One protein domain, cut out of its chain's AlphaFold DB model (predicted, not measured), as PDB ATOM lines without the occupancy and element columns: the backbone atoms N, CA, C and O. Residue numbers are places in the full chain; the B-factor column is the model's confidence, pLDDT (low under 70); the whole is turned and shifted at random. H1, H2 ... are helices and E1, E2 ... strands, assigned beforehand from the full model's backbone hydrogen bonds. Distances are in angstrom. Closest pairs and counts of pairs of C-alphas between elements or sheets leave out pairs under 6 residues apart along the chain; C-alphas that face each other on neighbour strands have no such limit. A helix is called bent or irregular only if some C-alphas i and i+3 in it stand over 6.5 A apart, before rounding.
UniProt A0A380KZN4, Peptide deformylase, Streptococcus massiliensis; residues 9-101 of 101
ATOM      1  N   SER A   9     138.228 166.651 105.276       88.12
ATOM      2  CA  SER A   9     137.464 165.441 104.937       88.12
ATOM      3  C   SER A   9     138.351 164.202 104.857       88.12
ATOM      4  O   SER A   9     137.942 163.131 105.293       88.12
ATOM      5  N   PHE A  10     139.582 164.344 104.355       88.62
ATOM      6  CA  PHE A  10     140.573 163.266 104.384       88.62
ATOM      7  C   PHE A  10     140.986 162.952 105.827       88.62
ATOM      8  O   PHE A  10     140.923 161.810 106.267       88.62
ATOM      9  N   LEU A  11     141.366 163.967 106.605       88.69
ATOM     10  CA  LEU A  11     141.895 163.778 107.963       88.69
ATOM     11  C   LEU A  11     140.873 163.214 108.965       88.69
ATOM     12  O   LEU A  11     141.280 162.651 109.981       88.69
ATOM     13  N   GLN A  12     139.574 163.339 108.683       89.75
ATOM     14  CA  GLN A  12     138.491 162.793 109.509       89.75
ATOM     15  C   GLN A  12     138.279 161.280 109.336       89.75
ATOM     16  O   GLN A  12     137.604 160.668 110.167       89.75
ATOM     17  N   VAL A  13     138.851 160.656 108.301       92.75
ATOM     18  CA  VAL A  13     138.691 159.215 108.063       92.75
ATOM     19  C   VAL A  13     139.503 158.406 109.092       92.75
ATOM     20  O   VAL A  13     140.718 158.611 109.222       92.75
ATOM     21  N   PRO A  14     138.869 157.463 109.824       93.75
ATOM     22  CA  PRO A  14     139.567 156.584 110.755       93.75
ATOM     23  C   PRO A  14     140.698 155.806 110.077       93.75
ATOM     24  O   PRO A  14     140.518 155.220 109.015       93.75
ATOM     25  N   SER A  15     141.871 155.782 110.712       95.81
ATOM     26  CA  SER A  15     143.025 155.045 110.191       95.81
ATOM     27  C   SER A  15     142.947 153.551 110.494       95.81
ATOM     28  O   SER A  15     142.524 153.139 111.578       95.81
ATOM     29  N   GLU A  16     143.421 152.746 109.553       96.44
ATOM     30  CA  GLU A  16     143.425 151.290 109.627       96.44
ATOM     31  C   GLU A  16     144.564 150.759 110.502       96.44
ATOM     32  O   GLU A  16     145.601 151.406 110.697       96.44
ATOM     33  N   LEU A  17     144.378 149.538 111.012       96.38
ATOM     34  CA  LEU A  17     145.447 148.796 111.668       96.38
ATOM     35  C   LEU A  17     146.617 148.573 110.709       96.38
ATOM     36  O   LEU A  17     146.451 148.352 109.510       96.38
ATOM     37  N   THR A  18     147.807 148.624 111.286       96.31
ATOM     38  CA  THR A  18     149.054 148.315 110.591       96.31
ATOM     39  C   THR A  18     149.369 146.831 110.686       96.31
ATOM     40  O   THR A  18     149.004 146.150 111.650       96.31
ATOM     41  N   THR A  19     150.062 146.358 109.663       95.12
ATOM     42  CA  THR A  19     150.573 145.006 109.470       95.12
ATOM     43  C   THR A  19     152.105 145.043 109.438       95.12
ATOM     44  O   THR A  19     152.691 146.122 109.336       95.12
ATOM     45  N   PRO A  20     152.802 143.894 109.471       94.19
ATOM     46  CA  PRO A  20     154.259 143.865 109.319       94.19
ATOM     47  C   PRO A  20     154.770 144.520 108.023       94.19
ATOM     48  O   PRO A  20     155.879 145.048 108.000       94.19
ATOM     49  N   ASN A  21     153.952 144.559 106.966       93.94
ATOM     50  CA  ASN A  21     154.301 145.235 105.716       93.94
ATOM     51  C   ASN A  21     154.382 146.760 105.862       93.94
ATOM     52  O   ASN A  21     154.944 147.410 104.992       93.94
ATOM     53  N   ASP A  22     153.854 147.331 106.946       94.88
ATOM     54  CA  ASP A  22     153.838 148.770 107.208       94.88
ATOM     55  C   ASP A  22     155.063 149.244 108.019       94.88
ATOM     56  O   ASP A  22     155.178 150.430 108.324       94.88
ATOM     57  N   LEU A  23     156.006 148.356 108.364       93.00
ATOM     58  CA  LEU A  23     157.193 148.704 109.165       93.00
ATOM     59  C   LEU A  23     158.069 149.785 108.515       93.00
ATOM     60  O   LEU A  23     158.689 150.577 109.226       93.00
ATOM     61  N   TYR A  24     158.071 149.879 107.180       92.38
ATOM     62  CA  TYR A  24     158.782 150.939 106.457       92.38
ATOM     63  C   TYR A  24     158.303 152.345 106.849       92.38
ATOM     64  O   TYR A  24     159.062 153.306 106.720       92.38
ATOM     65  N   LEU A  25     157.071 152.480 107.363       92.00
ATOM     66  CA  LEU A  25     156.538 153.754 107.838       92.00
ATOM     67  C   LEU A  25     157.342 154.305 109.015       92.00
ATOM     68  O   LEU A  25     157.412 155.521 109.159       92.00
ATOM     69  N   ALA A  26     157.981 153.456 109.829       90.25
ATOM     70  CA  ALA A  26     158.859 153.936 110.895       90.25
ATOM     71  C   ALA A  26     160.039 154.718 110.323       90.25
ATOM     72  O   ALA A  26     160.283 155.848 110.732       90.25
ATOM     73  N   GLN A  27     160.720 154.138 109.335       87.75
ATOM     74  CA  GLN A  27     161.839 154.792 108.666       87.75
ATOM     75  C   GLN A  27     161.370 156.044 107.921       87.75
ATOM     76  O   GLN A  27     161.954 157.109 108.079       87.75
ATOM     77  N   TYR A  28     160.252 155.945 107.196       87.31
ATOM     78  CA  TYR A  28     159.668 157.074 106.474       87.31
ATOM     79  C   TYR A  28     159.361 158.266 107.395       87.31
ATOM     80  O   TYR A  28     159.638 159.415 107.047       87.31
ATOM     81  N   LEU A  29     158.797 158.008 108.579       86.94
ATOM     82  CA  LEU A  29     158.513 159.041 109.573       86.94
ATOM     83  C   LEU A  29     159.788 159.605 110.209       86.94
ATOM     84  O   LEU A  29     159.856 160.811 110.416       86.94
ATOM     85  N   SER A  30     160.792 158.772 110.486       82.94
ATOM     86  CA  SER A  30     162.082 159.223 111.034       82.94
ATOM     87  C   SER A  30     162.873 160.083 110.046       82.94
ATOM     88  O   SER A  30     163.490 161.070 110.439       82.94
ATOM     89  N   ASP A  31     162.820 159.738 108.758       80.38
ATOM     90  CA  ASP A  31     163.480 160.480 107.678       80.38
ATOM     91  C   ASP A  31     162.707 161.733 107.273       80.38
ATOM     92  O   ASP A  31     163.232 162.594 106.563       80.38
ATOM     93  N   THR A  32     161.448 161.848 107.708       71.50
ATOM     94  CA  THR A  32     160.647 163.041 107.474       71.50
ATOM     95  C   THR A  32     161.319 164.201 108.197       71.50
ATOM     96  O   THR A  32     161.321 164.237 109.430       71.50
ATOM     97  N   PRO A  33     161.848 165.206 107.469       61.16
ATOM     98  CA  PRO A  33     162.310 166.407 108.118       61.16
ATOM     99  C   PRO A  33     161.073 167.002 108.768       61.16
ATOM    100  O   PRO A  33     160.126 167.399 108.078       61.16
ATOM    101  N   MET A  34     161.073 167.064 110.094       61.66
ATOM    102  CA  MET A  34     160.160 167.915 110.834       61.66
ATOM    103  C   MET A  34     160.555 169.351 110.491       61.66
ATOM    104  O   MET A  34     161.202 170.049 111.261       61.66
ATOM    105  N   ALA A  35     160.236 169.788 109.269       48.38
ATOM    106  CA  ALA A  35     160.232 171.187 108.914       48.38
ATOM    107  C   ALA A  35     159.374 171.822 110.004       48.38
ATOM    108  O   ALA A  35     158.208 171.421 110.143       48.38
ATOM    109  N   HIS A  36     159.969 172.737 110.772       53.91
ATOM    110  CA  HIS A  36     159.473 173.280 112.043       53.91
ATOM    111  C   HIS A  36     159.771 172.427 113.301       53.91
ATOM    112  O   HIS A  36     158.915 172.349 114.174       53.91
ATOM    113  N   LYS A  37     160.969 171.823 113.443       53.09
ATOM    114  CA  LYS A  37     161.428 171.153 114.690       53.09
ATOM    115  C   LYS A  37     161.225 172.005 115.948       53.09
ATOM    116  O   LYS A  37     160.942 171.470 117.006       53.09
ATOM    117  N   GLU A  38     161.307 173.327 115.823       51.69
ATOM    118  CA  GLU A  38     161.087 174.238 116.950       51.69
ATOM    119  C   GLU A  38     159.618 174.280 117.426       51.69
ATOM    120  O   GLU A  38     159.358 174.660 118.560       51.69
ATOM    121  N   HIS A  39     158.644 173.898 116.585       56.69
ATOM    122  CA  HIS A  39     157.201 174.068 116.846       56.69
ATOM    123  C   HIS A  39     156.356 172.808 116.560       56.69
ATOM    124  O   HIS A  39     155.131 172.831 116.680       56.69
ATOM    125  N   CYS A  40     156.976 171.701 116.153       68.75
ATOM    126  CA  CYS A  40     156.295 170.460 115.810       68.75
ATOM    127  C   CYS A  40     156.783 169.353 116.737       68.75
ATOM    128  O   CYS A  40     157.939 168.964 116.668       68.75
ATOM    129  N   VAL A  41     155.884 168.820 117.562       78.06
ATOM    130  CA  VAL A  41     156.197 167.762 118.538       78.06
ATOM    131  C   VAL A  41     155.843 166.357 118.040       78.06
ATOM    132  O   VAL A  41     156.169 165.370 118.685       78.06
ATOM    133  N   GLY A  42     155.184 166.229 116.884       85.69
ATOM    134  CA  GLY A  42     154.857 164.929 116.302       85.69
ATOM    135  C   GLY A  42     154.038 165.007 115.016       85.69
ATOM    136  O   GLY A  42     153.478 166.053 114.680       85.69
ATOM    137  N   ILE A  43     153.973 163.889 114.291       88.38
ATOM    138  CA  ILE A  43     153.187 163.734 113.058       88.38
ATOM    139  C   ILE A  43     152.572 162.329 112.982       88.38
ATOM    140  O   ILE A  43     153.126 161.356 113.491       88.38
ATOM    141  N   ALA A  44     151.404 162.229 112.347       91.00
ATOM    142  CA  ALA A  44     150.700 160.975 112.094       91.00
ATOM    143  C   ALA A  44     150.685 160.647 110.592       91.00
ATOM    144  O   ALA A  44     150.694 161.551 109.754       91.00
ATOM    145  N   VAL A  45     150.629 159.360 110.234       92.12
ATOM    146  CA  VAL A  45     150.712 158.925 108.822       92.12
ATOM    147  C   VAL A  45     149.534 159.412 107.962       92.12
ATOM    148  O   VAL A  45     149.692 159.689 106.772       92.12
ATOM    149  N   ASN A  46     148.362 159.653 108.548       91.69
ATOM    150  CA  ASN A  46     147.248 160.272 107.820       91.69
ATOM    151  C   ASN A  46     147.557 161.710 107.368       91.69
ATOM    152  O   ASN A  46     147.050 162.154 106.343       91.69
ATOM    153  N   MET A  47     148.454 162.426 108.049       87.00
ATOM    154  CA  MET A  47     148.860 163.779 107.653       87.00
ATOM    155  C   MET A  47     149.766 163.798 106.413       87.00
ATOM    156  O   MET A  47     149.959 164.859 105.822       87.00
ATOM    157  N   ILE A  48     150.303 162.643 106.011       87.38
ATOM    158  CA  ILE A  48     151.176 162.468 104.837       87.38
ATOM    159  C   ILE A  48     150.507 161.641 103.726       87.38
ATOM    160  O   ILE A  48     151.167 161.264 102.764       87.38
ATOM    161  N   GLY A  49     149.197 161.381 103.836       87.31
ATOM    162  CA  GLY A  49     148.397 160.803 102.750       87.31
ATOM    163  C   GLY A  49     148.081 159.312 102.864       87.31
ATOM    164  O   GLY A  49     147.662 158.727 101.871       87.31
ATOM    165  N   SER A  50     148.239 158.686 104.037       90.56
ATOM    166  CA  SER A  50     147.863 157.276 104.222       90.56
ATOM    167  C   SER A  50     147.114 157.020 105.534       90.56
ATOM    168  O   SER A  50     147.525 157.451 106.608       90.56
ATOM    169  N   HIS A  51     146.001 156.291 105.474       94.50
ATOM    170  CA  HIS A  51     145.174 155.966 106.640       94.50
ATOM    171  C   HIS A  51     145.738 154.780 107.425       94.50
ATOM    172  O   HIS A  51     145.113 153.726 107.503       94.50
ATOM    173  N   LYS A  52     146.914 154.947 108.037       95.50
ATOM    174  CA  LYS A  52     147.546 153.928 108.890       95.50
ATOM    175  C   LYS A  52     147.762 154.439 110.307       95.50
ATOM    176  O   LYS A  52     148.139 155.591 110.523       95.50
ATOM    177  N   ARG A  53     147.522 153.571 111.294       96.06
ATOM    178  CA  ARG A  53     147.700 153.868 112.726       96.06
ATOM    179  C   ARG A  53     149.177 153.875 113.118       96.06
ATOM    180  O   ARG A  53     149.633 152.987 113.835       96.06
ATOM    181  N   VAL A  54     149.903 154.888 112.664       95.19
ATOM    182  CA  VAL A  54     151.297 155.127 113.042       95.19
ATOM    183  C   VAL A  54     151.488 156.607 113.337       95.19
ATOM    184  O   VAL A  54     151.026 157.468 112.581       95.19
ATOM    185  N   ILE A  55     152.162 156.889 114.445       93.25
ATOM    186  CA  ILE A  55     152.549 158.238 114.847       93.25
ATOM    187  C   ILE A  55     154.032 158.262 115.193       93.25
ATOM    188  O   ILE A  55     154.572 157.263 115.669       93.25
ATOM    189  N   ILE A  56     154.668 159.408 114.993       91.31
ATOM    190  CA  ILE A  56     155.989 159.716 115.534       91.31
ATOM    191  C   ILE A  56     155.865 160.934 116.442       91.31
ATOM    192  O   ILE A  56     155.179 161.903 116.104       91.31
ATOM    193  N   ILE A  57     156.498 160.860 117.607       89.06
ATOM    194  CA  ILE A  57     156.584 161.959 118.567       89.06
ATOM    195  C   ILE A  57     158.054 162.294 118.759       89.06
ATOM    196  O   ILE A  57     158.872 161.393 118.949       89.06
ATOM    197  N   ASP A  58     158.379 163.579 118.710       85.88
ATOM    198  CA  ASP A  58     159.701 164.082 119.048       85.88
ATOM    199  C   ASP A  58     159.755 164.410 120.545       85.88
ATOM    200  O   ASP A  58     158.946 165.183 121.059       85.88
ATOM    201  N   LEU A  59     160.698 163.786 121.249       82.94
ATOM    202  CA  LEU A  59     160.972 164.005 122.671       82.94
ATOM    203  C   LEU A  59     162.180 164.941 122.870       82.94
ATOM    204  O   LEU A  59     162.707 165.054 123.977       82.94
ATOM    205  N   GLY A  60     162.652 165.590 121.802       79.00
ATOM    206  CA  GLY A  60     163.764 166.538 121.796       79.00
ATOM    207  C   GLY A  60     165.120 165.863 121.592       79.00
ATOM    208  O   GLY A  60     165.862 166.231 120.686       79.00
ATOM    209  N   PHE A  61     165.450 164.857 122.407       78.12
ATOM    210  CA  PHE A  61     166.701 164.090 122.265       78.12
ATOM    211  C   PHE A  61     166.551 162.844 121.384       78.12
ATOM    212  O   PHE A  61     167.536 162.336 120.854       78.12
ATOM    213  N   THR A  62     165.326 162.337 121.242       83.38
ATOM    214  CA  THR A  62     165.000 161.170 120.418       83.38
ATOM    215  C   THR A  62     163.584 161.289 119.884       83.38
ATOM    216  O   THR A  62     162.734 161.943 120.486       83.38
ATOM    217  N   SER A  63     163.306 160.577 118.800       86.12
ATOM    218  CA  SER A  63     161.947 160.381 118.310       86.12
ATOM    219  C   SER A  63     161.446 158.983 118.670       86.12
ATOM    220  O   SER A  63     162.219 158.027 118.718       86.12
ATOM    221  N   LEU A  64     160.146 158.866 118.934       89.81
ATOM    222  CA  LEU A  64     159.471 157.612 119.247       89.81
ATOM    223  C   LEU A  64     158.385 157.353 118.204       89.81
ATOM    224  O   LEU A  64     157.445 158.140 118.084       89.81
ATOM    225  N   VAL A  65     158.496 156.238 117.479       92.12
ATOM    226  CA  VAL A  65     157.463 155.773 116.546       92.12
ATOM    227  C   VAL A  65     156.579 154.746 117.244       92.12
ATOM    228  O   VAL A  65     157.074 153.791 117.838       92.12
ATOM    229  N   MET A  66     155.263 154.921 117.154       94.38
ATOM    230  CA  MET A  66     154.278 154.033 117.769       94.38
ATOM    231  C   MET A  66     153.275 153.537 116.731       94.38
ATOM    232  O   MET A  66     152.650 154.331 116.025       94.38
ATOM    233  N   PHE A  67     153.088 152.218 116.683       96.00
ATOM    234  CA  PHE A  67     152.136 151.532 115.810       96.00
ATOM    235  C   PHE A  67     150.909 151.090 116.604       96.00
ATOM    236  O   PHE A  67     151.027 150.637 117.740       96.00
ATOM    237  N   ASN A  68     149.725 151.190 116.001       95.44
ATOM    238  CA  ASN A  68     148.457 150.696 116.548       95.44
ATOM    239  C   ASN A  68     148.139 151.170 117.985       95.44
ATOM    240  O   ASN A  68     147.355 150.522 118.682       95.44
ATOM    241  N   LEU A  69     148.685 152.321 118.401       93.62
ATOM    242  CA  LEU A  69     148.576 152.849 119.763       93.62
ATOM    243  C   LEU A  69     147.112 152.951 120.217       93.62
ATOM    244  O   LEU A  69     146.246 153.409 119.456       93.62
ATOM    245  N   LYS A  70     146.829 152.536 121.455       94.06
ATOM    246  CA  LYS A  70     145.491 152.589 122.051       94.06
ATOM    247  C   LYS A  70     145.580 153.054 123.498       94.06
ATOM    248  O   LYS A  70     146.090 152.343 124.343       94.06
ATOM    249  N   ILE A  71     144.972 154.196 123.804       94.44
ATOM    250  CA  ILE A  71     144.865 154.674 125.188       94.44
ATOM    251  C   ILE A  71     143.980 153.707 125.989       94.44
ATOM    252  O   ILE A  71     142.800 153.534 125.674       94.44
ATOM    253  N   ILE A  72     144.543 153.098 127.032       96.62
ATOM    254  CA  ILE A  72     143.865 152.162 127.937       96.62
ATOM    255  C   ILE A  72     143.388 152.829 129.233       96.62
ATOM    256  O   ILE A  72     142.408 152.378 129.823       96.62
ATOM    257  N   ARG A  73     144.042 153.910 129.686       96.00
ATOM    258  CA  ARG A  73     143.645 154.678 130.883       96.00
ATOM    259  C   ARG A  73     143.921 156.166 130.682       96.00
ATOM    260  O   ARG A  73     144.848 156.531 129.966       96.00
ATOM    261  N   LYS A  74     143.118 157.023 131.315       96.62
ATOM    262  CA  LYS A  74     143.270 158.485 131.274       96.62
ATOM    263  C   LYS A  74     142.710 159.141 132.539       96.62
ATOM    264  O   LYS A  74     141.684 158.685 133.042       96.62
ATOM    265  N   SER A  75     143.343 160.201 133.038       97.25
ATOM    266  CA  SER A  75     142.878 160.947 134.220       97.25
ATOM    267  C   SER A  75     143.316 162.420 134.196       97.25
ATOM    268  O   SER A  75     144.205 162.801 133.437       97.25
ATOM    269  N   GLY A  76     142.650 163.257 135.006       96.06
ATOM    270  CA  GLY A  76     142.938 164.694 135.124       96.06
ATOM    271  C   GLY A  76     142.551 165.492 133.877       96.06
ATOM    272  O   GLY A  76     143.419 165.937 133.135       96.06
ATOM    273  N   ILE A  77     141.249 165.639 133.604       96.56
ATOM    274  CA  ILE A  77     140.758 166.392 132.436       96.56
ATOM    275  C   ILE A  77     141.099 167.878 132.581       96.56
ATOM    276  O   ILE A  77     140.808 168.476 133.614       96.56
ATOM    277  N   TYR A  78     141.616 168.486 131.517       95.69
ATOM    278  CA  TYR A  78     141.815 169.930 131.419       95.69
ATOM    279  C   TYR A  78     141.509 170.435 130.002       95.69
ATOM    280  O   TYR A  78     141.348 169.648 129.063       95.69
ATOM    281  N   ARG A  79     141.374 171.756 129.852       95.12
ATOM    282  CA  ARG A  79     141.221 172.418 128.550       95.12
ATOM    283  C   ARG A  79     142.535 173.064 128.143       95.12
ATOM    284  O   ARG A  79     143.224 173.623 128.989       95.12
ATOM    285  N   MET A  80     142.838 173.000 126.857       92.88
ATOM    286  CA  MET A  80     144.000 173.649 126.264       92.88
ATOM    287  C   MET A  80     143.668 174.107 124.850       92.88
ATOM    288  O   MET A  80     142.701 173.637 124.246       92.88
ATOM    289  N   GLU A  81     144.467 175.029 124.339       91.75
ATOM    290  CA  GLU A  81     144.433 175.458 122.952       91.75
ATOM    291  C   GLU A  81     145.562 174.789 122.177       91.75
ATOM    292  O   GLU A  81     146.693 174.705 122.657       91.75
ATOM    293  N   GLU A  82     145.245 174.288 120.989       86.50
ATOM    294  CA  GLU A  82     146.208 173.598 120.139       86.50
ATOM    295  C   GLU A  82     146.125 174.095 118.702       86.50
ATOM    296  O   GLU A  82     145.046 174.391 118.183       86.50
ATOM    297  N   SER A  83     147.283 174.130 118.049       81.50
ATOM    298  CA  SER A  83     147.433 174.343 116.612       81.50
ATOM    299  C   SER A  83     147.908 173.055 115.944       81.50
ATOM    300  O   SER A  83     148.707 172.314 116.516       81.50
ATOM    301  N   CYS A  84     147.480 172.803 114.708       78.12
ATOM    302  CA  CYS A  84     147.924 171.649 113.929       78.12
ATOM    303  C   CYS A  84     148.571 172.114 112.627       78.12
ATOM    304  O   CYS A  84     148.067 173.014 111.979       78.12
ATOM    305  N   LEU A  85     149.632 171.454 112.166       71.00
ATOM    306  CA  LEU A  85     150.288 171.788 110.891       71.00
ATOM    307  C   LEU A  85     149.368 171.687 109.661       71.00
ATOM    308  O   LEU A  85     149.669 172.254 108.609       71.00
ATOM    309  N   SER A  86     148.281 170.928 109.781       71.69
ATOM    310  CA  SER A  86     147.277 170.754 108.734       71.69
ATOM    311  C   SER A  86     146.149 171.790 108.789       71.69
ATOM    312  O   SER A  86     145.393 171.877 107.826       71.69
ATOM    313  N   LEU A  87     146.035 172.570 109.873       73.56
ATOM    314  CA  LEU A  87     144.947 173.524 110.117       73.56
ATOM    315  C   LEU A  87     145.513 174.916 110.421       73.56
ATOM    316  O   LEU A  87     146.546 175.056 111.061       73.56
ATOM    317  N   ILE A  88     144.844 175.969 109.961       69.12
ATOM    318  CA  ILE A  88     145.330 177.349 110.150       69.12
ATOM    319  C   ILE A  88     144.950 177.892 111.539       69.12
ATOM    320  O   ILE A  88     145.614 178.777 112.069       69.12
ATOM    321  N   GLU A  89     143.896 177.351 112.143       78.56
ATOM    322  CA  GLU A  89     143.288 177.889 113.357       78.56
ATOM    323  C   GLU A  89     143.783 177.192 114.624       78.56
ATOM    324  O   GLU A  89     143.981 175.974 114.659       78.56
ATOM    325  N   ILE A  90     143.893 177.977 115.693       83.00
ATOM    326  CA  ILE A  90     144.015 177.476 117.059       83.00
ATOM    327  C   ILE A  90     142.618 177.072 117.532       83.00
ATOM    328  O   ILE A  90     141.661 177.836 117.391       83.00
ATOM    329  N   ARG A  91     142.480 175.866 118.085       86.62
ATOM    330  CA  ARG A  91     141.192 175.342 118.558       86.62
ATOM    331  C   ARG A  91     141.292 174.886 120.010       86.62
ATOM    332  O   ARG A  91     142.290 174.295 120.423       86.62
ATOM    333  N   SER A  92     140.232 175.130 120.781       90.00
ATOM    334  CA  SER A  92     140.123 174.622 122.150       90.00
ATOM    335  C   SER A  92     139.793 173.131 122.144       90.00
ATOM    336  O   SER A  92     138.872 172.685 121.455       90.00
ATOM    337  N   THR A  93     140.521 172.351 122.939       92.44
ATOM    338  CA  THR A  93     140.330 170.907 123.066       92.44
ATOM    339  C   THR A  93     140.425 170.443 124.520       92.44
ATOM    340  O   THR A  93     140.961 171.127 125.396       92.44
ATOM    341  N   LYS A  94     139.862 169.263 124.795       94.75
ATOM    342  CA  LYS A  94     139.975 168.588 126.092       94.75
ATOM    343  C   LYS A  94     141.158 167.625 126.051       94.75
ATOM    344  O   LYS A  94     141.204 166.736 125.199       94.75
ATOM    345  N   ARG A  95     142.054 167.740 127.024       95.69
ATOM    346  CA  ARG A  95     143.194 166.838 127.229       95.69
ATOM    347  C   ARG A  95     143.155 166.220 128.623       95.69
ATOM    348  O   ARG A  95     142.296 166.552 129.439       95.69
ATOM    349  N   TYR A  96     144.036 165.253 128.848       95.81
ATOM    350  CA  TYR A  96     144.158 164.504 130.097       95.81
ATOM    351  C   TYR A  96     145.599 164.626 130.573       95.81
ATOM    352  O   TYR A  96     146.510 164.410 129.776       95.81
ATOM    353  N   GLN A  97     145.797 164.983 131.839       94.69
ATOM    354  CA  GLN A  97     147.125 165.140 132.437       94.69
ATOM    355  C   GLN A  97     147.920 163.834 132.403       94.69
ATOM    356  O   GLN A  97     149.128 163.857 132.211       94.69
ATOM    357  N   ASN A  98     147.234 162.701 132.568       95.31
ATOM    358  CA  ASN A  98     147.852 161.383 132.526       95.31
ATOM    359  C   ASN A  98     147.118 160.491 131.528       95.31
ATOM    360  O   ASN A  98     145.885 160.411 131.547       95.31
ATOM    361  N   ILE A  99     147.885 159.784 130.699       95.56
ATOM    362  CA  ILE A  99     147.403 158.727 129.810       95.56
ATOM    363  C   ILE A  99     148.295 157.490 129.946       95.56
ATOM    364  O   ILE A  99     149.497 157.597 130.166       95.56
ATOM    365  N   THR A 100     147.700 156.314 129.798       93.81
ATOM    366  CA  THR A 100     148.414 155.045 129.623       93.81
ATOM    367  C   THR A 100     147.953 154.460 128.301       93.81
ATOM    368  O   THR A 100     146.741 154.424 128.058       93.81
ATOM    369  N   ALA A 101     148.888 154.043 127.457       85.56
ATOM    370  CA  ALA A 101     148.631 153.561 126.106       85.56
ATOM    371  C   ALA A 101     149.460 152.315 125.787       85.56
ATOM    372  O   ALA A 101     150.431 152.070 126.538       85.56
TER     373      ALA A 101
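What this domain is: This is residues 9 to 101 of the 101 residues of the protein "Peptide deformylase" of Streptococcus massiliensis (UniProt A0A380KZN4). A small sheet of three strands, E1, E2 and E3, has H1 over one face and makes one part of the domain with the short H2 at its edge; a long two-stranded hairpin, E4 and E5, makes a second part, strongly bent and set off to one side. An unnamed stretch, residues 9 to 23, runs round the outside before H1. The printed part has 93 residues with two named helices and five named strands, in the order H1 E1 H2 E2 E3 E4 E5; both sheets, E1 - E2 - E3 and E4 - E5, are antiparallel. The class is mixed, helices and strands, though the named elements hold 45 residues, under half of the printed part. The whole is compact, with a radius of gyration of the C-alphas of 14.0 A, and spans 37 by 34 by 30 A.

Where its parts are: After residues 9 to 23, H1 takes residues 24 to 31, beginning at C-alpha 24 at (158.782, 150.939, 106.457), and is 10.7 A long. E1 is residues 42 to 44, followed directly by H2, residues 45 to 48. E2, residues 54 to 58, is 13.7 A long and E3, residues 63 to 67, is 13.4 A. E4, residues 73 to 82, is 21.9 A long and bends by 81 degrees at residue 76. E5, residues 91 to 100, is 24.2 A long, bends by 66 degrees at residue 97 and ends at C-alpha 100 at (148.414, 155.045, 129.623).

How they stand to each other: In the larger sheet E2 is the inner strand. E1 and E2 are antiparallel at 171 degrees, with N 43 and O 56 within hydrogen-bond range at 2.9 A. E2 and E3 form a hairpin at 163 degrees, with N 64 and O 57 at 2.8 A. H1 is on this sheet at a height of 9.1 A, over E2 and only just over E3, where 3 of its 8 C-alphas fall. It runs along the strands, at 22 degrees to E2 on the local plane; the closest C-alphas of H1 and E3 are those of Ala 26 and Val 65, 6.1 A apart. H2 only grazes the sheet, with residues 45 to 47. H1 and H2 are close but not clearly touching, with the C-alphas of Leu 29 and Val 45 closest at 7.8 A. E4 and E5 form a hairpin, antiparallel at 153 degrees, with N 93 and O 80 at 2.8 A. E4 is apart from E3. In H1 every O i to N i+4 pair is within hydrogen-bond range; H2 is too short for such a pair.

The domain as a whole: The farthest C-alphas, those of Asn 21 and Arg 79, are 37.8 A apart. The printed part has no cut and no long link. The mean pLDDT of the printed part is 86.8, and it is under 70 at residues 33 to 40 and at residue 88.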